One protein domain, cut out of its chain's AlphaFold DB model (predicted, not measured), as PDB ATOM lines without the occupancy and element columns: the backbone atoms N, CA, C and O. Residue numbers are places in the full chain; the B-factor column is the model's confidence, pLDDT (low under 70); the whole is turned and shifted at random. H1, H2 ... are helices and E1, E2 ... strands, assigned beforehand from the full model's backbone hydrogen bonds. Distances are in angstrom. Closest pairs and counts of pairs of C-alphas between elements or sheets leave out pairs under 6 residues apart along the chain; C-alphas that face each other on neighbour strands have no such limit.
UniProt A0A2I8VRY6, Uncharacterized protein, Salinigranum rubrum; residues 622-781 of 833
ATOM      1  N   PRO A 622     138.337 193.693 117.249       87.31
ATOM      2  CA  PRO A 622     137.231 192.806 117.574       87.31
ATOM      3  C   PRO A 622     137.722 191.523 118.235       87.31
ATOM      4  O   PRO A 622     138.695 190.899 117.786       87.31
ATOM      5  N   GLY A 623     137.031 191.128 119.297       88.81
ATOM      6  CA  GLY A 623     137.416 189.996 120.126       88.81
ATOM      7  C   GLY A 623     136.272 189.019 120.345       88.81
ATOM      8  O   GLY A 623     135.114 189.415 120.460       88.81
ATOM      9  N   ILE A 624     136.616 187.739 120.441       89.62
ATOM     10  CA  ILE A 624     135.720 186.669 120.869       89.62
ATOM     11  C   ILE A 624     136.373 185.974 122.054       89.62
ATOM     12  O   ILE A 624     137.516 185.523 121.971       89.62
ATOM     13  N   ARG A 625     135.662 185.886 123.171       86.69
ATOM     14  CA  ARG A 625     136.137 185.229 124.387       86.69
ATOM     15  C   ARG A 625     135.197 184.087 124.726       86.69
ATOM     16  O   ARG A 625     134.022 184.320 124.977       86.69
ATOM     17  N   ALA A 626     135.707 182.867 124.751       86.62
ATOM     18  CA  ALA A 626     134.941 181.734 125.238       86.62
ATOM     19  C   ALA A 626     134.743 181.836 126.758       86.62
ATOM     20  O   ALA A 626     135.647 182.264 127.483       86.62
ATOM     21  N   LYS A 627     133.563 181.448 127.238       81.38
ATOM     22  CA  LYS A 627     133.212 181.344 128.658       81.38
ATOM     23  C   LYS A 627     132.456 180.048 128.908       81.38
ATOM     24  O   LYS A 627     131.705 179.610 128.046       81.38
ATOM     25  N   SER A 628     132.641 179.478 130.093       77.94
ATOM     26  CA  SER A 628     131.817 178.392 130.630       77.94
ATOM     27  C   SER A 628     131.084 178.894 131.869       77.94
ATOM     28  O   SER A 628     131.583 179.795 132.549       77.94
ATOM     29  N   GLY A 629     129.897 178.357 132.122       76.25
ATOM     30  CA  GLY A 629     129.124 178.635 133.322       76.25
ATOM     31  C   GLY A 629     127.949 177.666 133.499       76.25
ATOM     32  O   GLY A 629     127.777 176.735 132.707       76.25
ATOM     33  N   PRO A 630     127.062 177.912 134.481       71.69
ATOM     34  CA  PRO A 630     125.924 177.034 134.793       71.69
ATOM     35  C   PRO A 630     124.890 176.861 133.664       71.69
ATOM     36  O   PRO A 630     124.038 175.975 133.749       71.69
ATOM     37  N   LEU A 631     124.942 177.718 132.637       77.62
ATOM     38  CA  LEU A 631     124.107 177.669 131.427       77.62
ATOM     39  C   LEU A 631     124.836 177.047 130.219       77.62
ATOM     40  O   LEU A 631     124.317 177.060 129.105       77.62
ATOM     41  N   GLY A 632     126.035 176.502 130.434       79.12
ATOM     42  CA  GLY A 632     126.902 175.959 129.395       79.12
ATOM     43  C   GLY A 632     127.936 176.961 128.885       79.12
ATOM     44  O   GLY A 632     128.241 177.970 129.526       79.12
ATOM     45  N   THR A 633     128.508 176.644 127.727       84.69
ATOM     46  CA  THR A 633     129.545 177.448 127.074       84.69
ATOM     47  C   THR A 633     128.925 178.511 126.173       84.69
ATOM     48  O   THR A 633     128.025 178.208 125.398       84.69
ATOM     49  N   TYR A 634     129.428 179.742 126.241       88.19
ATOM     50  CA  TYR A 634     128.960 180.870 125.433       88.19
ATOM     51  C   TYR A 634     130.119 181.798 125.040       88.19
ATOM     52  O   TYR A 634     131.208 181.749 125.619       88.19
ATOM     53  N   ALA A 635     129.898 182.651 124.039       91.75
ATOM     54  CA  ALA A 635     130.873 183.644 123.591       91.75
ATOM     55  C   ALA A 635     130.608 185.020 124.220       91.75
ATOM     56  O   ALA A 635     129.494 185.523 124.149       91.75
ATOM     57  N   VAL A 636     131.623 185.691 124.756       90.88
ATOM     58  CA  VAL A 636     131.573 187.137 125.011       90.88
ATOM     59  C   VAL A 636     132.266 187.832 123.849       90.88
ATOM     60  O   VAL A 636     133.458 187.615 123.622       90.88
ATOM     61  N   VAL A 637     131.516 188.622 123.091       92.50
ATOM     62  CA  VAL A 637     132.006 189.283 121.877       92.50
ATOM     63  C   VAL A 637     131.899 190.790 122.011       92.50
ATOM     64  O   VAL A 637     131.041 191.284 122.732       92.50
ATOM     65  N   GLY A 638     132.757 191.531 121.322       90.00
ATOM     66  CA  GLY A 638     132.640 192.983 121.295       90.00
ATOM     67  C   GLY A 638     133.612 193.645 120.340       90.00
ATOM     68  O   GLY A 638     134.276 192.970 119.546       90.00
ATOM     69  N   ASP A 639     133.653 194.977 120.407       85.94
ATOM     70  CA  ASP A 639     134.502 195.830 119.568       85.94
ATOM     71  C   ASP A 639     134.279 195.578 118.061       85.94
ATOM     72  O   ASP A 639     135.215 195.576 117.264       85.94
ATOM     73  N   GLY A 640     133.021 195.340 117.669       84.12
ATOM     74  CA  GLY A 640     132.600 195.160 116.277       84.12
ATOM     75  C   GLY A 640     131.874 193.847 115.968       84.12
ATOM     76  O   GLY A 640     131.371 193.698 114.862       84.12
ATOM     77  N   PHE A 641     131.777 192.896 116.890       90.75
ATOM     78  CA  PHE A 641     130.884 191.746 116.707       90.75
ATOM     79  C   PHE A 641     129.504 192.023 117.297       90.75
ATOM     80  O   PHE A 641     129.403 192.559 118.395       90.75
ATOM     81  N   ASP A 642     128.466 191.626 116.565       89.50
ATOM     82  CA  ASP A 642     127.063 191.762 116.974       89.50
ATOM     83  C   ASP A 642     126.584 190.533 117.755       89.50
ATOM     84  O   ASP A 642     125.804 190.624 118.696       89.50
ATOM     85  N   ALA A 643     127.112 189.361 117.397       91.56
ATOM     86  CA  ALA A 643     126.874 188.113 118.102       91.56
ATOM     87  C   ALA A 643     128.067 187.163 117.933       91.56
ATOM     88  O   ALA A 643     128.996 187.397 117.154       91.56
ATOM     89  N   GLY A 644     128.036 186.050 118.653       92.06
ATOM     90  CA  GLY A 644     128.970 184.950 118.470       92.06
ATOM     91  C   GLY A 644     128.416 183.639 119.000       92.06
ATOM     92  O   GLY A 644     127.292 183.588 119.493       92.06
ATOM     93  N   ALA A 645     129.206 182.581 118.882       92.38
ATOM     94  CA  ALA A 645     128.937 181.298 119.515       92.38
ATOM     95  C   ALA A 645     130.252 180.558 119.769       92.38
ATOM     96  O   ALA A 645     131.211 180.712 119.011       92.38
ATOM     97  N   VAL A 646     130.285 179.734 120.812       91.50
ATOM     98  CA  VAL A 646     131.359 178.765 121.047       91.50
ATOM     99  C   VAL A 646     130.721 177.406 121.268       91.50
ATOM    100  O   VAL A 646     129.779 177.280 122.045       91.50
ATOM    101  N   ARG A 647     131.214 176.393 120.563       88.69
ATOM    102  CA  ARG A 647     130.727 175.019 120.653       88.69
ATOM    103  C   ARG A 647     131.903 174.090 120.854       88.69
ATOM    104  O   ARG A 647     132.870 174.171 120.107       88.69
ATOM    105  N   THR A 648     131.778 173.181 121.805       81.44
ATOM    106  CA  THR A 648     132.782 172.147 122.054       81.44
ATOM    107  C   THR A 648     132.191 170.794 121.681       81.44
ATOM    108  O   THR A 648     131.058 170.482 122.059       81.44
ATOM    109  N   THR A 649     132.911 170.000 120.893       75.69
ATOM    110  CA  THR A 649     132.500 168.637 120.540       75.69
ATOM    111  C   THR A 649     132.809 167.673 121.684       75.69
ATOM    112  O   THR A 649     133.606 167.965 122.574       75.69
ATOM    113  N   ALA A 650     132.213 166.477 121.656       64.44
ATOM    114  CA  ALA A 650     132.514 165.433 122.640       64.44
ATOM    115  C   ALA A 650     133.982 164.961 122.590       64.44
ATOM    116  O   ALA A 650     134.458 164.336 123.532       64.44
ATOM    117  N   GLN A 651     134.683 165.235 121.487       63.72
ATOM    118  CA  GLN A 651     136.090 164.911 121.261       63.72
ATOM    119  C   GLN A 651     137.043 166.031 121.713       63.72
ATOM    120  O   GLN A 651     138.252 165.841 121.642       63.72
ATOM    121  N   GLY A 652     136.521 167.171 122.186       69.25
ATOM    122  CA  GLY A 652     137.322 168.314 122.632       69.25
ATOM    123  C   GLY A 652     137.672 169.325 121.535       69.25
ATOM    124  O   GLY A 652     138.411 170.265 121.812       69.25
ATOM    125  N   ASP A 653     137.135 169.177 120.319       84.12
ATOM    126  CA  ASP A 653     137.293 170.184 119.263       84.12
ATOM    127  C   ASP A 653     136.413 171.400 119.554       84.12
ATOM    128  O   ASP A 653     135.282 171.264 120.030       84.12
ATOM    129  N   VAL A 654     136.905 172.591 119.226       89.31
ATOM    130  CA  VAL A 654     136.241 173.858 119.550       89.31
ATOM    131  C   VAL A 654     135.881 174.602 118.268       89.31
ATOM    132  O   VAL A 654     136.746 174.965 117.480       89.31
ATOM    133  N   GLU A 655     134.602 174.897 118.060       93.06
ATOM    134  CA  GLU A 655     134.128 175.802 117.012       93.06
ATOM    135  C   GLU A 655     133.790 177.169 117.622       93.06
ATOM    136  O   GLU A 655     132.924 177.284 118.488       93.06
ATOM    137  N   VAL A 656     134.449 178.220 117.141       94.12
ATOM    138  CA  VAL A 656     134.210 179.618 117.505       94.12
ATOM    139  C   VAL A 656     133.615 180.353 116.316       94.12
ATOM    140  O   VAL A 656     134.203 180.386 115.235       94.12
ATOM    141  N   ILE A 657     132.474 181.000 116.519       94.69
ATOM    142  CA  ILE A 657     131.778 181.777 115.498       94.69
ATOM    143  C   ILE A 657     131.740 183.242 115.932       94.69
ATOM    144  O   ILE A 657     131.237 183.551 117.009       94.69
ATOM    145  N   GLY A 658     132.241 184.139 115.082       94.12
ATOM    146  CA  GLY A 658     132.077 185.589 115.225       94.12
ATOM    147  C   GLY A 658     131.120 186.119 114.168       94.12
ATOM    148  O   GLY A 658     131.381 185.944 112.978       94.12
ATOM    149  N   GLN A 659     130.027 186.758 114.580       94.31
ATOM    150  CA  GLN A 659     128.981 187.245 113.685       94.31
ATOM    151  C   GLN A 659     129.005 188.776 113.604       94.31
ATOM    152  O   GLN A 659     128.855 189.481 114.601       94.31
ATOM    153  N   LEU A 660     129.192 189.283 112.389       92.38
ATOM    154  CA  LEU A 660     129.133 190.702 112.050       92.38
ATOM    155  C   LEU A 660     127.725 191.088 111.592       92.38
ATOM    156  O   LEU A 660     126.998 190.278 111.006       92.38
ATOM    157  N   ASN A 661     127.381 192.362 111.743       88.25
ATOM    158  CA  ASN A 661     126.174 192.915 111.138       88.25
ATOM    159  C   ASN A 661     126.230 192.897 109.598       88.25
ATOM    160  O   ASN A 661     127.303 192.990 108.998       88.25
ATOM    161  N   GLN A 662     125.063 192.796 108.944       84.31
ATOM    162  CA  GLN A 662     124.933 192.659 107.478       84.31
ATOM    163  C   GLN A 662     125.675 193.761 106.699       84.31
ATOM    164  O   GLN A 662     126.292 193.490 105.669       84.31
ATOM    165  N   ASP A 663     125.626 194.991 107.203       83.62
ATOM    166  CA  ASP A 663     126.182 196.174 106.540       83.62
ATOM    167  C   ASP A 663     127.548 196.595 107.101       83.62
ATOM    168  O   ASP A 663     128.087 197.630 106.711       83.62
ATOM    169  N   GLN A 664     128.114 195.816 108.025       84.75
ATOM    170  CA  GLN A 664     129.358 196.162 108.695       84.75
ATOM    171  C   GLN A 664     130.583 195.663 107.924       84.75
ATOM    172  O   GLN A 664     130.611 194.530 107.433       84.75
ATOM    173  N   ASP A 665     131.621 196.499 107.857       85.50
ATOM    174  CA  ASP A 665     132.910 196.143 107.263       85.50
ATOM    175  C   ASP A 665     133.565 194.965 108.004       85.50
ATOM    176  O   ASP A 665     133.470 194.841 109.228       85.50
ATOM    177  N   VAL A 666     134.216 194.076 107.244       86.12
ATOM    178  CA  VAL A 666     134.959 192.949 107.818       86.12
ATOM    179  C   VAL A 666     136.226 193.496 108.478       86.12
ATOM    180  O   VAL A 666     136.945 194.270 107.847       86.12
ATOM    181  N   PRO A 667     136.526 193.123 109.730       84.56
ATOM    182  CA  PRO A 667     137.755 193.556 110.367       84.56
ATOM    183  C   PRO A 667     138.975 192.858 109.762       84.56
ATOM    184  O   PRO A 667     138.947 191.660 109.499       84.56
ATOM    185  N   ASP A 668     140.086 193.587 109.645       79.81
ATOM    186  CA  ASP A 668     141.354 193.024 109.158       79.81
ATOM    187  C   ASP A 668     141.944 191.978 110.121       79.81
ATOM    188  O   ASP A 668     142.697 191.091 109.709       79.81
ATOM    189  N   ARG A 669     141.650 192.100 111.425       84.56
ATOM    190  CA  ARG A 669     142.177 191.226 112.477       84.56
ATOM    191  C   ARG A 669     141.154 190.971 113.579       84.56
ATOM    192  O   ARG A 669     140.456 191.890 113.994       84.56
ATOM    193  N   VAL A 670     141.144 189.739 114.085       87.44
ATOM    194  CA  VAL A 670     140.296 189.278 115.189       87.44
ATOM    195  C   VAL A 670     141.141 188.584 116.256       87.44
ATOM    196  O   VAL A 670     142.090 187.857 115.942       87.44
ATOM    197  N   GLN A 671     140.783 188.807 117.518       88.81
ATOM    198  CA  GLN A 671     141.362 188.144 118.686       88.81
ATOM    199  C   GLN A 671     140.398 187.066 119.200       88.81
ATOM    200  O   GLN A 671     139.215 187.339 119.386       88.81
ATOM    201  N   VAL A 672     140.883 185.850 119.446       88.44
ATOM    202  CA  VAL A 672     140.077 184.741 119.981       88.44
ATOM    203  C   VAL A 672     140.727 184.211 121.250       88.44
ATOM    204  O   VAL A 672     141.892 183.832 121.218       88.44
ATOM    205  N   TYR A 673     139.984 184.163 122.353       85.69
ATOM    206  CA  TYR A 673     140.473 183.701 123.653       85.69
ATOM    207  C   TYR A 673     139.718 182.450 124.095       85.69
ATOM    208  O   TYR A 673     138.502 182.501 124.286       85.69
ATOM    209  N   LEU A 674     140.442 181.346 124.280       81.62
ATOM    210  CA  LEU A 674     139.876 180.026 124.591       81.62
ATOM    211  C   LEU A 674     140.178 179.539 126.004       81.62
ATOM    212  O   LEU A 674     139.684 178.500 126.407       81.62
ATOM    213  N   SER A 675     140.946 180.297 126.782       66.81
ATOM    214  CA  SER A 675     141.465 179.870 128.086       66.81
ATOM    215  C   SER A 675     140.406 179.516 129.141       66.81
ATOM    216  O   SER A 675     140.754 179.000 130.194       66.81
ATOM    217  N   ALA A 676     139.129 179.834 128.908       63.91
ATOM    218  CA  ALA A 676     138.035 179.446 129.797       63.91
ATOM    219  C   ALA A 676     137.499 178.032 129.534       63.91
ATOM    220  O   ALA A 676     136.658 177.569 130.308       63.91
ATOM    221  N   LEU A 677     137.898 177.414 128.420       72.19
ATOM    222  CA  LEU A 677     137.419 176.111 127.990       72.19
ATOM    223  C   LEU A 677     138.260 175.000 128.609       72.19
ATOM    224  O   LEU A 677     139.478 175.102 128.738       72.19
ATOM    225  N   ASP A 678     137.577 173.920 128.963       65.38
ATOM    226  CA  ASP A 678     138.203 172.664 129.351       65.38
ATOM    227  C   ASP A 678     138.474 171.826 128.088       65.38
ATOM    228  O   ASP A 678     137.897 170.761 127.886       65.38
ATOM    229  N   ASP A 679     139.257 172.383 127.157       68.50
ATOM    230  CA  ASP A 679     139.685 171.695 125.940       68.50
ATOM    231  C   ASP A 679     141.032 170.989 126.146       68.50
ATOM    232  O   ASP A 679     141.894 171.438 126.909       68.50
ATOM    233  N   SER A 680     141.211 169.861 125.460       68.44
ATOM    234  CA  SER A 680     142.499 169.165 125.409       68.44
ATOM    235  C   SER A 680     143.545 170.061 124.741       68.44
ATOM    236  O   SER A 680     143.232 170.795 123.804       68.44
ATOM    237  N   ARG A 681     144.816 169.968 125.154       74.75
ATOM    238  CA  ARG A 681     145.916 170.605 124.403       74.75
ATOM    239  C   ARG A 681     146.126 169.962 123.029       74.75
ATOM    240  O   ARG A 681     146.678 170.597 122.133       74.75
ATOM    241  N   ASP A 682     145.664 168.724 122.866       77.94
ATOM    242  CA  ASP A 682     145.500 168.042 121.586       77.94
ATOM    243  C   ASP A 682     144.077 168.291 121.052       77.94
ATOM    244  O   ASP A 682     143.223 167.406 121.113       77.94
ATOM    245  N   SER A 683     143.802 169.506 120.570       83.25
ATOM    246  CA  SER A 683     142.491 169.897 120.030       83.25
ATOM    247  C   SER A 683     142.583 170.525 118.640       83.25
ATOM    248  O   SER A 683     143.628 171.040 118.212       83.25
ATOM    249  N   GLU A 684     141.470 170.477 117.905       90.81
ATOM    250  CA  GLU A 684     141.250 171.293 116.716       90.81
ATOM    251  C   GLU A 684     140.300 172.450 117.035       90.81
ATOM    252  O   GLU A 684     139.139 172.255 117.395       90.81
ATOM    253  N   VAL A 685     140.784 173.682 116.868       92.81
ATOM    254  CA  VAL A 685     139.972 174.891 116.999       92.81
ATOM    255  C   VAL A 685     139.637 175.435 115.619       92.81
ATOM    256  O   VAL A 685     140.520 175.850 114.873       92.81
ATOM    257  N   THR A 686     138.353 175.520 115.297       95.38
ATOM    258  CA  THR A 686     137.854 176.195 114.099       95.38
ATOM    259  C   THR A 686     137.296 177.568 114.446       95.38
ATOM    260  O   THR A 686     136.336 177.677 115.197       95.38
ATOM    261  N   VAL A 687     137.852 178.627 113.862       95.38
ATOM    262  CA  VAL A 687     137.317 179.992 113.940       95.38
ATOM    263  C   VAL A 687     136.609 180.316 112.629       95.38
ATOM    264  O   VAL A 687     137.214 180.216 111.561       95.38
ATOM    265  N   ARG A 688     135.342 180.731 112.696       95.12
ATOM    266  CA  ARG A 688     134.525 181.097 111.536       95.12
ATOM    267  C   ARG A 688     133.925 182.486 111.704       95.12
ATOM    268  O   ARG A 688     133.202 182.748 112.660       95.12
ATOM    269  N   LEU A 689     134.182 183.358 110.739       93.94
ATOM    270  CA  LEU A 689     133.578 184.684 110.683       93.94
ATOM    271  C   LEU A 689     132.377 184.671 109.740       93.94
ATOM    272  O   LEU A 689     132.463 184.216 108.596       93.94
ATOM    273  N   THR A 690     131.248 185.160 110.232       94.19
ATOM    274  CA  THR A 690     129.984 185.189 109.501       94.19
ATOM    275  C   THR A 690     129.357 186.573 109.544       94.19
ATOM    276  O   THR A 690     129.788 187.457 110.284       94.19
ATOM    277  N   ARG A 691     128.336 186.779 108.717       92.38
ATOM    278  CA  ARG A 691     127.624 188.042 108.590       92.38
ATOM    279  C   ARG A 691     126.113 187.827 108.536       92.38
ATOM    280  O   ARG A 691     125.635 186.918 107.854       92.38
ATOM    281  N   GLY A 692     125.391 188.722 109.209       86.62
ATOM    282  CA  GLY A 692     123.932 188.762 109.254       86.62
ATOM    283  C   GLY A 692     123.315 187.618 110.061       86.62
ATOM    284  O   GLY A 692     123.987 186.654 110.429       86.62
ATOM    285  N   GLU A 693     122.005 187.706 110.295       80.38
ATOM    286  CA  GLU A 693     121.235 186.729 111.087       80.38
ATOM    287  C   GLU A 693     121.314 185.302 110.515       80.38
ATOM    288  O   GLU A 693     121.312 184.322 111.255       80.38
ATOM    289  N   ASN A 694     121.465 185.171 109.192       83.31
ATOM    290  CA  ASN A 694     121.595 183.877 108.514       83.31
ATOM    291  C   ASN A 694     123.002 183.258 108.619       83.31
ATOM    292  O   ASN A 694     123.226 182.174 108.076       83.31
ATOM    293  N   ARG A 695     123.956 183.930 109.284       86.69
ATOM    294  CA  ARG A 695     125.351 183.487 109.456       86.69
ATOM    295  C   ARG A 695     126.025 183.118 108.127       86.69
ATOM    296  O   ARG A 695     126.670 182.070 108.013       86.69
ATOM    297  N   GLU A 696     125.884 183.986 107.128       89.12
ATOM    298  CA  GLU A 696     126.550 183.823 105.834       89.12
ATOM    299  C   GLU A 696     128.068 183.957 106.013       89.12
ATOM    300  O   GLU A 696     128.532 184.862 106.705       89.12
ATOM    301  N   SER A 697     128.853 183.062 105.411       89.00
ATOM    302  CA  SER A 697     130.317 183.174 105.420       89.00
ATOM    303  C   SER A 697     130.768 184.483 104.772       89.00
ATOM    304  O   SER A 697     130.244 184.881 103.727       89.00
ATOM    305  N   ILE A 698     131.774 185.130 105.359       89.00
ATOM    306  CA  ILE A 698     132.438 186.264 104.708       89.00
ATOM    307  C   ILE A 698     133.272 185.776 103.511       89.00
ATOM    308  O   ILE A 698     133.623 184.603 103.432       89.00
ATOM    309  N   ASN A 699     133.587 186.665 102.566       85.62
ATOM    310  CA  ASN A 699     134.389 186.331 101.380       85.62
ATOM    311  C   ASN A 699     135.739 187.075 101.379       85.62
ATOM    312  O   ASN A 699     136.076 187.762 100.411       85.62
ATOM    313  N   GLU A 700     136.453 187.029 102.505       83.44
ATOM    314  CA  GLU A 700     137.693 187.772 102.731       83.44
ATOM    315  C   GLU A 700     138.639 187.041 103.700       83.44
ATOM    316  O   GLU A 700     138.213 186.245 104.542       83.44
ATOM    317  N   HIS A 701     139.941 187.309 103.563       83.38
ATOM    318  CA  HIS A 701     140.971 186.826 104.480       83.38
ATOM    319  C   HIS A 701     141.105 187.771 105.675       83.38
ATOM    320  O   HIS A 701     141.393 188.949 105.497       83.38
ATOM    321  N   VAL A 702     140.988 187.228 106.881       85.75
ATOM    322  CA  VAL A 702     141.102 187.960 108.143       85.75
ATOM    323  C   VAL A 702     142.232 187.363 108.963       85.75
ATOM    324  O   VAL A 702     142.352 186.140 109.061       85.75
ATOM    325  N   TYR A 703     143.076 188.202 109.559       87.69
ATOM    326  CA  TYR A 703     144.108 187.733 110.480       87.69
ATOM    327  C   TYR A 703     143.474 187.301 111.802       87.69
ATOM    328  O   TYR A 703     142.724 188.052 112.418       87.69
ATOM    329  N   VAL A 704     143.805 186.105 112.269       89.44
ATOM    330  CA  VAL A 704     143.291 185.550 113.524       89.44
ATOM    331  C   VAL A 704     144.452 185.387 114.488       89.44
ATOM    332  O   VAL A 704     145.463 184.769 114.155       89.44
ATOM    333  N   THR A 705     144.302 185.957 115.679       89.88
ATOM    334  CA  THR A 705     145.204 185.719 116.808       89.88
ATOM    335  C   THR A 705     144.453 184.881 117.828       89.88
ATOM    336  O   THR A 705     143.494 185.356 118.433       89.88
ATOM    337  N   LEU A 706     144.854 183.624 117.975       88.12
ATOM    338  CA  LEU A 706     144.244 182.681 118.897       88.12
ATOM    339  C   LEU A 706     145.093 182.576 120.164       88.12
ATOM    340  O   LEU A 706     146.287 182.298 120.097       88.12
ATOM    341  N   HIS A 707     144.454 182.795 121.306       85.44
ATOM    342  CA  HIS A 707     145.023 182.669 122.642       85.44
ATOM    343  C   HIS A 707     144.463 181.402 123.274       85.44
ATOM    344  O   HIS A 707     143.284 181.349 123.640       85.44
ATOM    345  N   GLY A 708     145.307 180.381 123.363       79.38
ATOM    346  CA  GLY A 708     144.962 179.073 123.914       79.38
ATOM    347  C   GLY A 708     145.851 178.680 125.090       79.38
ATOM    348  O   GLY A 708     146.709 179.451 125.536       79.38
ATOM    349  N   LYS A 709     145.651 177.451 125.575       75.56
ATOM    350  CA  LYS A 709     146.472 176.843 126.629       75.56
ATOM    351  C   LYS A 709     147.956 176.788 126.229       75.56
ATOM    352  O   LYS A 709     148.324 176.875 125.051       75.56
ATOM    353  N   SER A 710     148.833 176.705 127.227       73.38
ATOM    354  CA  SER A 710     150.280 176.632 127.005       73.38
ATOM    355  C   SER A 710     150.658 175.293 126.375       73.38
ATOM    356  O   SER A 710     150.275 174.236 126.874       73.38
ATOM    357  N   LEU A 711     151.405 175.341 125.277       78.12
ATOM    358  CA  LEU A 711     151.871 174.157 124.566       78.12
ATOM    359  C   LEU A 711     153.314 173.835 124.936       78.12
ATOM    360  O   LEU A 711     154.132 174.751 125.076       78.12
ATOM    361  N   THR A 712     153.641 172.543 125.014       76.19
ATOM    362  CA  THR A 712     155.025 172.097 125.231       76.19
ATOM    363  C   THR A 712     155.948 172.640 124.138       76.19
ATOM    364  O   THR A 712     155.520 172.943 123.018       76.19
ATOM    365  N   ASP A 713     157.242 172.758 124.438       73.19
ATOM    366  CA  ASP A 713     158.232 173.265 123.478       73.19
ATOM    367  C   ASP A 713     158.264 172.451 122.176       73.19
ATOM    368  O   ASP A 713     158.465 173.016 121.098       73.19
ATOM    369  N   ASP A 714     157.982 171.152 122.277       75.69
ATOM    370  CA  ASP A 714     157.952 170.215 121.158       75.69
ATOM    371  C   ASP A 714     156.622 170.204 120.389       75.69
ATOM    372  O   ASP A 714     156.556 169.568 119.337       75.69
ATOM    373  N   ALA A 715     155.577 170.878 120.875       86.56
ATOM    374  CA  ALA A 715     154.246 170.840 120.279       86.56
ATOM    375  C   ALA A 715     154.234 171.266 118.802       86.56
ATOM    376  O   ALA A 715     154.904 172.217 118.385       86.56
ATOM    377  N   LEU A 716     153.415 170.578 118.005       88.81
ATOM    378  CA  LEU A 716     153.235 170.845 116.578       88.81
ATOM    379  C   LEU A 716     151.884 171.500 116.347       88.81
ATOM    380  O   LEU A 716     150.867 171.034 116.856       88.81
ATOM    381  N   VAL A 717     151.858 172.534 115.513       92.69
ATOM    382  CA  VAL A 717     150.632 173.273 115.210       92.69
ATOM    383  C   VAL A 717     150.430 173.317 113.702       92.69
ATOM    384  O   VAL A 717     151.344 173.632 112.939       92.69
ATOM    385  N   TYR A 718     149.214 173.012 113.260       93.56
ATOM    386  CA  TYR A 718     148.828 173.026 111.856       93.56
ATOM    387  C   TYR A 718     147.639 173.949 111.630       93.56
ATOM    388  O   TYR A 718     146.634 173.874 112.328       93.56
ATOM    389  N   ARG A 719     147.711 174.754 110.577       93.12
ATOM    390  CA  ARG A 719     146.577 175.456 109.989       93.12
ATOM    391  C   ARG A 719     145.884 174.544 108.970       93.12
ATOM    392  O   ARG A 719     146.543 173.931 108.132       93.12
ATOM    393  N   ASN A 720     144.554 174.490 109.008       90.94
ATOM    394  CA  ASN A 720     143.687 173.771 108.069       90.94
ATOM    395  C   ASN A 720     144.146 172.321 107.809       90.94
ATOM    396  O   ASN A 720     144.222 171.870 106.667       90.94
ATOM    397  N   GLY A 721     144.512 171.614 108.881       84.38
ATOM    398  CA  GLY A 721     144.920 170.206 108.870       84.38
ATOM    399  C   GLY A 721     146.381 169.931 108.488       84.38
ATOM    400  O   GLY A 721     147.030 169.103 109.144       84.38
ATOM    401  N   ASP A 722     146.926 170.592 107.458       81.81
ATOM    402  CA  ASP A 722     148.224 170.219 106.873       81.81
ATOM    403  C   ASP A 722     149.263 171.330 106.675       81.81
ATOM    404  O   ASP A 722     150.401 171.017 106.314       81.81
ATOM    405  N   GLN A 723     148.943 172.585 106.983       88.31
ATOM    406  CA  GLN A 723     149.853 173.716 106.794       88.31
ATOM    407  C   GLN A 723     150.601 174.012 108.101       88.31
ATOM    408  O   GLN A 723     149.982 174.501 109.044       88.31
ATOM    409  N   PRO A 724     151.904 173.707 108.213       86.75
ATOM    410  CA  PRO A 724     152.614 173.814 109.485       86.75
ATOM    411  C   PRO A 724     152.807 175.274 109.904       86.75
ATOM    412  O   PRO A 724     153.160 176.126 109.080       86.75
ATOM    413  N   LEU A 725     152.608 175.541 111.192       84.69
ATOM    414  CA  LEU A 725     152.919 176.804 111.852       84.69
ATOM    415  C   LEU A 725     154.138 176.592 112.750       84.69
ATOM    416  O   LEU A 725     154.195 175.630 113.513       84.69
ATOM    417  N   THR A 726     155.116 177.488 112.667       80.75
ATOM    418  CA  THR A 726     156.387 177.342 113.383       80.75
ATOM    419  C   THR A 726     156.617 178.472 114.378       80.75
ATOM    420  O   THR A 726     156.103 179.585 114.223       80.75
ATOM    421  N   ARG A 727     157.397 178.190 115.428       77.94
ATOM    422  CA  ARG A 727     157.718 179.177 116.469       77.94
ATOM    423  C   ARG A 727     158.649 180.290 115.981       77.94
ATOM    424  O   ARG A 727     158.561 181.426 116.434       77.94
ATOM    425  N   ASP A 728     159.504 179.982 115.012       70.69
ATOM    426  CA  ASP A 728     160.436 180.918 114.378       70.69
ATOM    427  C   ASP A 728     159.825 181.685 113.190       70.69
ATOM    428  O   ASP A 728     160.524 182.462 112.540       70.69
ATOM    429  N   ALA A 729     158.527 181.492 112.915       71.62
ATOM    430  CA  ALA A 729     157.820 182.077 111.774       71.62
ATOM    431  C   ALA A 729     158.474 181.751 110.414       71.62
ATOM    432  O   ALA A 729     158.436 182.555 109.482       71.62
ATOM    433  N   SER A 730     159.086 180.568 110.300       63.91
ATOM    434  CA  SER A 730     159.725 180.078 109.072       63.91
ATOM    435  C   SER A 730     158.753 179.679 107.956       63.91
ATOM    436  O   SER A 730     159.205 179.438 106.842       63.91
ATOM    437  N   THR A 731     157.439 179.616 108.208       68.56
ATOM    438  CA  THR A 731     156.435 179.288 107.184       68.56
ATOM    439  C   THR A 731     155.553 180.489 106.848       68.56
ATOM    440  O   THR A 731     155.235 181.327 107.688       68.56
ATOM    441  N   ARG A 732     155.068 180.553 105.601       74.62
ATOM    442  CA  ARG A 732     154.140 181.609 105.144       74.62
ATOM    443  C   ARG A 732     152.752 181.592 105.805       74.62
ATOM    444  O   ARG A 732     151.941 182.471 105.524       74.62
ATOM    445  N   PHE A 733     152.434 180.564 106.592       82.00
ATOM    446  CA  PHE A 733     151.073 180.297 107.067       82.00
ATOM    447  C   PHE A 733     150.748 180.955 108.411       82.00
ATOM    448  O   PHE A 733     149.575 181.008 108.781       82.00
ATOM    449  N   GLY A 734     151.758 181.463 109.121       81.12
ATOM    450  CA  GLY A 734     151.603 182.091 110.428       81.12
ATOM    451  C   GLY A 734     152.733 181.715 111.381       81.12
ATOM    452  O   GLY A 734     153.759 181.183 110.960       81.12
ATOM    453  N   ARG A 735     152.545 181.986 112.674       83.62
ATOM    454  CA  ARG A 735     153.532 181.666 113.713       83.62
ATOM    455  C   ARG A 735     152.890 181.236 115.024       83.62
ATOM    456  O   ARG A 735     151.762 181.619 115.329       83.62
ATOM    457  N   VAL A 736     153.657 180.487 115.806       84.88
ATOM    458  CA  VAL A 736     153.305 180.079 117.170       84.88
ATOM    459  C   VAL A 736     154.207 180.824 118.150       84.88
ATOM    460  O   VAL A 736     155.413 180.616 118.182       84.88
ATOM    461  N   GLY A 737     153.646 181.725 118.937       76.88
ATOM    462  CA  GLY A 737     154.345 182.431 120.003       76.88
ATOM    463  C   GLY A 737     154.030 181.848 121.376       76.88
ATOM    464  O   GLY A 737     152.978 181.247 121.590       76.88
ATOM    465  N   THR A 738     154.928 182.089 122.324       65.88
ATOM    466  CA  THR A 738     154.631 181.989 123.754       65.88
ATOM    467  C   THR A 738     154.322 183.384 124.282       65.88
ATOM    468  O   THR A 738     155.108 184.315 124.108       65.88
ATOM    469  N   GLY A 739     153.147 183.546 124.883       55.19
ATOM    470  CA  GLY A 739     152.810 184.710 125.700       55.19
ATOM    471  C   GLY A 739     153.072 184.408 127.175       55.19
ATOM    472  O   GLY A 739     153.253 183.250 127.549       55.19
ATOM    473  N   GLY A 740     153.050 185.432 128.036       47.72
ATOM    474  CA  GLY A 740     153.284 185.260 129.481       47.72
ATOM    475  C   GLY A 740     152.392 184.202 130.159       47.72
ATOM    476  O   GLY A 740     152.816 183.589 131.132       47.72
ATOM    477  N   ASN A 741     151.201 183.920 129.608       49.81
ATOM    478  CA  ASN A 741     150.190 183.038 130.211       49.81
ATOM    479  C   ASN A 741     149.634 181.958 129.248       49.81
ATOM    480  O   ASN A 741     148.569 181.412 129.517       49.81
ATOM    481  N   GLY A 742     150.290 181.656 128.118       66.75
ATOM    482  CA  GLY A 742     149.795 180.630 127.190       66.75
ATOM    483  C   GLY A 742     150.392 180.688 125.786       66.75
ATOM    484  O   GLY A 742     151.416 181.335 125.546       66.75
ATOM    485  N   THR A 743     149.732 180.017 124.846       76.44
ATOM    486  CA  THR A 743     150.161 179.983 123.443       76.44
ATOM    487  C   THR A 743     149.392 181.010 122.634       76.44
ATOM    488  O   THR A 743     148.162 181.061 122.682       76.44
ATOM    489  N   VAL A 744     150.127 181.801 121.856       84.81
ATOM    490  CA  VAL A 744     149.563 182.766 120.912       84.81
ATOM    491  C   VAL A 744     149.806 182.252 119.503       84.81
ATOM    492  O   VAL A 744     150.943 182.202 119.043       84.81
ATOM    493  N   ILE A 745     148.750 181.867 118.799       86.00
ATOM    494  CA  ILE A 745     148.833 181.384 117.421       86.00
ATOM    495  C   ILE A 745     148.335 182.495 116.505       86.00
ATOM    496  O   ILE A 745     147.161 182.857 116.519       86.00
ATOM    497  N   GLU A 746     149.235 183.045 115.697       86.44
ATOM    498  CA  GLU A 746     148.899 184.053 114.697       86.44
ATOM    499  C   GLU A 746     148.793 183.394 113.324       86.44
ATOM    500  O   GLU A 746     149.751 182.803 112.825       86.44
ATOM    501  N   THR A 747     147.624 183.502 112.702       91.69
ATOM    502  CA  THR A 747     147.311 182.906 111.400       91.69
ATOM    503  C   THR A 747     146.296 183.775 110.648       91.69
ATOM    504  O   THR A 747     146.049 184.924 111.017       91.69
ATOM    505  N   TYR A 748     145.719 183.270 109.564       89.69
ATOM    506  CA  TYR A 748     144.678 183.958 108.804       89.69
ATOM    507  C   TYR A 748     143.617 182.989 108.279       89.69
ATOM    508  O   TYR A 748     143.895 181.807 108.044       89.69
ATOM    509  N   THR A 749     142.403 183.486 108.057       89.44
ATOM    510  CA  THR A 749     141.288 182.717 107.488       89.44
ATOM    511  C   THR A 749     141.522 182.340 106.033       89.44
ATOM    512  O   THR A 749     142.372 182.898 105.336       89.44
ATOM    513  N   GLN A 750     140.796 181.344 105.546       90.38
ATOM    514  CA  GLN A 750     140.596 181.111 104.124       90.38
ATOM    515  C   GLN A 750     139.687 182.204 103.541       90.38
ATOM    516  O   GLN A 750     139.230 183.100 104.252       90.38
ATOM    517  N   ALA A 751     139.456 182.149 102.229       84.81
ATOM    518  CA  ALA A 751     138.627 183.138 101.547       84.81
ATOM    519  C   ALA A 751     137.171 183.127 102.040       84.81
ATOM    520  O   ALA A 751     136.488 184.117 101.862       84.81
ATOM    521  N   ASP A 752     136.706 182.044 102.666       85.62
ATOM    522  CA  ASP A 752     135.359 181.912 103.233       85.62
ATOM    523  C   ASP A 752     135.244 182.395 104.695       85.62
ATOM    524  O   ASP A 752     134.234 182.142 105.358       85.62
ATOM    525  N   GLY A 753     136.292 183.040 105.224       86.06
ATOM    526  CA  GLY A 753     136.317 183.529 106.600       86.06
ATOM    527  C   GLY A 753     136.535 182.469 107.673       86.06
ATOM    528  O   GLY A 753     136.358 182.782 108.850       86.06
ATOM    529  N   SER A 754     136.906 181.237 107.308       94.12
ATOM    530  CA  SER A 754     137.174 180.160 108.265       94.12
ATOM    531  C   SER A 754     138.664 179.825 108.400       94.12
ATOM    532  O   SER A 754     139.436 179.935 107.448       94.12
ATOM    533  N   VAL A 755     139.104 179.418 109.588       94.56
ATOM    534  CA  VAL A 755     140.415 178.792 109.813       94.56
ATOM    535  C   VAL A 755     140.283 177.697 110.851       94.56
ATOM    536  O   VAL A 755     139.704 177.925 111.905       94.56
ATOM    537  N   SER A 756     140.854 176.532 110.570       95.75
ATOM    538  CA  SER A 756     141.085 175.493 111.571       95.75
ATOM    539  C   SER A 756     142.544 175.540 112.031       95.75
ATOM    540  O   SER A 756     143.458 175.721 111.220       95.75
ATOM    541  N   VAL A 757     142.765 175.408 113.333       94.44
ATOM    542  CA  VAL A 757     144.069 175.307 113.983       94.44
ATOM    543  C   VAL A 757     144.070 174.025 114.795       94.44
ATOM    544  O   VAL A 757     143.361 173.914 115.786       94.44
ATOM    545  N   ARG A 758     144.877 173.057 114.370       93.44
ATOM    546  CA  ARG A 758     145.039 171.779 115.052       93.44
ATOM    547  C   ARG A 758     146.358 171.751 115.795       93.44
ATOM    548  O   ARG A 758     147.405 172.007 115.193       93.44
ATOM    549  N   THR A 759     146.299 171.356 117.053       90.62
ATOM    550  CA  THR A 759     147.463 171.250 117.920       90.62
ATOM    551  C   THR A 759     147.749 169.797 118.269       90.62
ATOM    552  O   THR A 759     146.835 169.001 118.459       90.62
ATOM    553  N   ILE A 760     149.034 169.449 118.301       87.69
ATOM    554  CA  ILE A 760     149.546 168.180 118.812       87.69
ATOM    555  C   ILE A 760     150.597 168.534 119.862       87.69
ATOM    556  O   ILE A 760     151.741 168.840 119.521       87.69
ATOM    557  N   ASN A 761     150.194 168.546 121.124       85.25
ATOM    558  CA  ASN A 761     150.991 168.943 122.270       85.25
ATOM    559  C   ASN A 761     152.126 167.954 122.560       85.25
ATOM    560  O   ASN A 761     153.237 168.384 122.850       85.25
ATOM    561  N   ASN A 762     151.886 166.646 122.416       79.81
ATOM    562  CA  ASN A 762     152.883 165.600 122.679       79.81
ATOM    563  C   ASN A 762     153.172 164.754 121.424       79.81
ATOM    564  O   ASN A 762     152.764 163.594 121.328       79.81
ATOM    565  N   PRO A 763     153.874 165.307 120.418       77.81
ATOM    566  CA  PRO A 763     154.075 164.628 119.144       77.81
ATOM    567  C   PRO A 763     155.108 163.500 119.233       77.81
ATOM    568  O   PRO A 763     156.241 163.690 119.698       77.81
ATOM    569  N   GLY A 764     154.762 162.343 118.664       56.34
ATOM    570  CA  GLY A 764     155.712 161.255 118.439       56.34
ATOM    571  C   GLY A 764     156.732 161.586 117.341       56.34
ATOM    572  O   GLY A 764     156.563 162.523 116.556       56.34
ATOM    573  N   SER A 765     157.788 160.776 117.223       53.47
ATOM    574  CA  SER A 765     158.871 160.996 116.247       53.47
ATOM    575  C   SER A 765     158.378 161.104 114.793       53.47
ATOM    576  O   SER A 765     158.913 161.888 114.010       53.47
ATOM    577  N   ILE A 766     157.323 160.363 114.432       53.91
ATOM    578  CA  ILE A 766     156.722 160.397 113.086       53.91
ATOM    579  C   ILE A 766     156.041 161.743 112.813       53.91
ATOM    580  O   ILE A 766     156.180 162.295 111.718       53.91
ATOM    581  N   ASP A 767     155.321 162.292 113.792       65.69
ATOM    582  CA  ASP A 767     154.640 163.576 113.636       65.69
ATOM    583  C   ASP A 767     155.648 164.715 113.508       65.69
ATOM    584  O   ASP A 767     155.484 165.580 112.644       65.69
ATOM    585  N   ARG A 768     156.747 164.655 114.275       63.88
ATOM    586  CA  ARG A 768     157.868 165.604 114.178       63.88
ATOM    587  C   ARG A 768     158.512 165.576 112.791       63.88
ATOM    588  O   ARG A 768     158.702 166.627 112.180       63.88
ATOM    589  N   LEU A 769     158.782 164.387 112.244       54.16
ATOM    590  CA  LEU A 769     159.334 164.245 110.892       54.16
ATOM    591  C   LEU A 769     158.370 164.785 109.825       54.16
ATOM    592  O   LEU A 769     158.780 165.526 108.930       54.16
ATOM    593  N   ARG A 770     157.076 164.454 109.926       60.00
ATOM    594  CA  ARG A 770     156.052 164.957 109.000       60.00
ATOM    595  C   ARG A 770     155.974 166.484 109.046       60.00
ATOM    596  O   ARG A 770     155.902 167.115 107.991       60.00
ATOM    597  N   HIS A 771     156.014 167.065 110.240       69.06
ATOM    598  CA  HIS A 771     156.027 168.511 110.430       69.06
ATOM    599  C   HIS A 771     157.268 169.155 109.812       69.06
ATOM    600  O   HIS A 771     157.145 170.132 109.075       69.06
ATOM    601  N   TYR A 772     158.448 168.572 110.032       61.38
ATOM    602  CA  TYR A 772     159.704 169.035 109.442       61.38
ATOM    603  C   TYR A 772     159.654 169.047 107.904       61.38
ATOM    604  O   TYR A 772     159.919 170.076 107.280       61.38
ATOM    605  N   VAL A 773     159.226 167.945 107.274       52.59
ATOM    606  CA  VAL A 773     159.104 167.846 105.804       52.59
ATOM    607  C   VAL A 773     158.108 168.870 105.250       52.59
ATOM    608  O   VAL A 773     158.350 169.499 104.216       52.59
ATOM    609  N   ARG A 774     156.976 169.061 105.931       63.16
ATOM    610  CA  ARG A 774     155.968 170.048 105.522       63.16
ATOM    611  C   ARG A 774     156.472 171.476 105.691       63.16
ATOM    612  O   ARG A 774     156.212 172.300 104.825       63.16
ATOM    613  N   THR A 775     157.227 171.753 106.750       62.12
ATOM    614  CA  THR A 775     157.850 173.064 106.984       62.12
ATOM    615  C   THR A 775     158.825 173.378 105.853       62.12
ATOM    616  O   THR A 775     158.751 174.441 105.248       62.12
ATOM    617  N   PHE A 776     159.656 172.406 105.470       54.97
ATOM    618  CA  PHE A 776     160.623 172.563 104.384       54.97
ATOM    619  C   PHE A 776     159.974 172.749 103.001       54.97
ATOM    620  O   PHE A 776     160.520 173.427 102.133       54.97
ATOM    621  N   THR A 777     158.803 172.149 102.770       50.78
ATOM    622  CA  THR A 777     158.081 172.276 101.493       50.78
ATOM    623  C   THR A 777     157.094 173.448 101.450       50.78
ATOM    624  O   THR A 777     156.622 173.780 100.363       50.78
ATOM    625  N   ALA A 778     156.824 174.118 102.578       49.81
ATOM    626  CA  ALA A 778     155.843 175.202 102.699       49.81
ATOM    627  C   ALA A 778     156.114 176.404 101.770       49.81
ATOM    628  O   ALA A 778     155.167 177.036 101.294       49.81
ATOM    629  N   ASP A 779     157.388 176.677 101.472       45.00
ATOM    630  CA  ASP A 779     157.828 177.801 100.633       45.00
ATOM    631  C   ASP A 779     158.029 177.436  99.153       45.00
ATOM    632  O   ASP A 779     158.276 178.303  98.307       45.00
ATOM    633  N   LEU A 780     157.901 176.154  98.799       40.00
ATOM    634  CA  LEU A 780     158.003 175.690  97.419       40.00
ATOM    635  C   LEU A 780     156.637 175.823  96.736       40.00
ATOM    636  O   LEU A 780     155.850 174.882  96.665       40.00
ATOM    637  N   ASP A 781     156.356 177.012  96.204       31.22
ATOM    638  CA  ASP A 781     155.161 177.269  95.398       31.22
ATOM    639  C   ASP A 781     155.295 176.590  94.020       31.22
ATOM    640  O   ASP A 781     155.845 177.148  93.066       31.22
TER     641      ASP A 781
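What this domain is: This is residues 622 to 781 of the 833 residues of an uncharacterized protein of Salinigranum rubrum (UniProt A0A2I8VRY6). The model is a sandwich of two strongly twisted six-stranded sheets stacked face to face, their strands crossing at 45 degrees, with a single helix, H1, packed on E8 and E9 at one end. At the opposite end the edge strands E2 and E3 come together, and the chain passes back and forth between the sheets many times. The printed part has 160 residues with twelve named strands, E1 to E12, followed by H1, and its class is mostly strand. Both sheets are mixed, one in the order E2, E1, E5, E7, E11, E10 and the other in the order E3, E4, E6, E12, E8, E9. The whole is compact, with a radius of gyration of the C-alphas of 15.6 A and spans of 45 by 40 by 28 A.

Where its parts are: Start at C-alpha 623, at (137.416, 189.996, 120.126), where E1 begins; it runs through residue 629, 19.3 A long. E2, residues 632 to 638, follows and is 19.7 A long. Next read E3, residues 643 to 648, 17.5 A, and E4, residues 654 to 660, 19.8 A. E5 is residues 669 to 673, 13.6 A. E6, residues 684 to 691, is the longest strand by residues and reaches from (141.250, 171.293, 116.716) to its last C-alpha over 23.1 A. E7 is residues 703 to 708, 16.0 A. Then come E8, residues 716 to 719, 10.4 A; E9, residues 723 to 725, 6.7 A; and E10, residues 735 to 739, 12.4 A. E11 is residues 742 to 748, 19.4 A, and E12 is residues 754 to 760, 20.2 A. H1, residues 765 to 777, is 18.6 A long and ends at C-alpha 777, at (158.081, 172.276, 101.493).

How they stand to each other: The two sheets form a sandwich, two sheets face to face, with 94 pairs of C-alphas within 10 A and best planes 8 degrees apart. Look first at the hairpin E1 and E2, antiparallel at 155 degrees, where N 625 and O 636 are 2.8 A apart, within hydrogen-bond range. E1 and E5 are parallel at 18 degrees, with N 624 and O 671 at 2.8 A. E5 and E7 are parallel at 12 degrees, with N 672 and O 705 at 2.8 A. E7 and E11 are antiparallel, with N 706 and O 745 at 2.8 A, and in the hairpin E10 and E11, N 737 and O 744 are 2.7 A apart. In the other sheet, find the hairpin E3 and E4, antiparallel, with N 647 and O 655 at 2.8 A. E4 and E6 are parallel at 16 degrees, with N 656 and O 686 at 2.8 A. E6 and E12 are antiparallel, with N 685 and O 757 at 2.8 A. E12 and E8 are antiparallel, with N 718 and O 758 at 2.8 A, and in the hairpin E8 and E9, N 719 and O 723 are 2.8 A apart. Between the sheets, the closest C-alphas of E2 and E3 are those of Ala 635 and Ala 645, 5.1 A apart. H1 is on the sheet with E8 and E9, making two layers, a helix on one face of a sheet, at a height over the sheet of 9.4 A. The closest C-alphas of E9 and H1 are those of Pro 724 and Thr 775, 5.9 A apart. On the local plane H1 stands at 45 degrees to E8, slantwise to the strands. In H1 every O i to N i+4 pair is within hydrogen-bond range.

The domain as a whole: The two C-alphas farthest apart, those of Pro 630 and Leu 780, are 49.3 A apart. The printed part has no cut. The link E6 to E7, 11 residues, is long. Mean pLDDT of the printed part is 80.3; look for values under 70 at residues 650 to 652, 675 to 676, 678 to 680, 730 to 731, 738 to 742 and 764 to 781, of which 765 to 777 belong to H1.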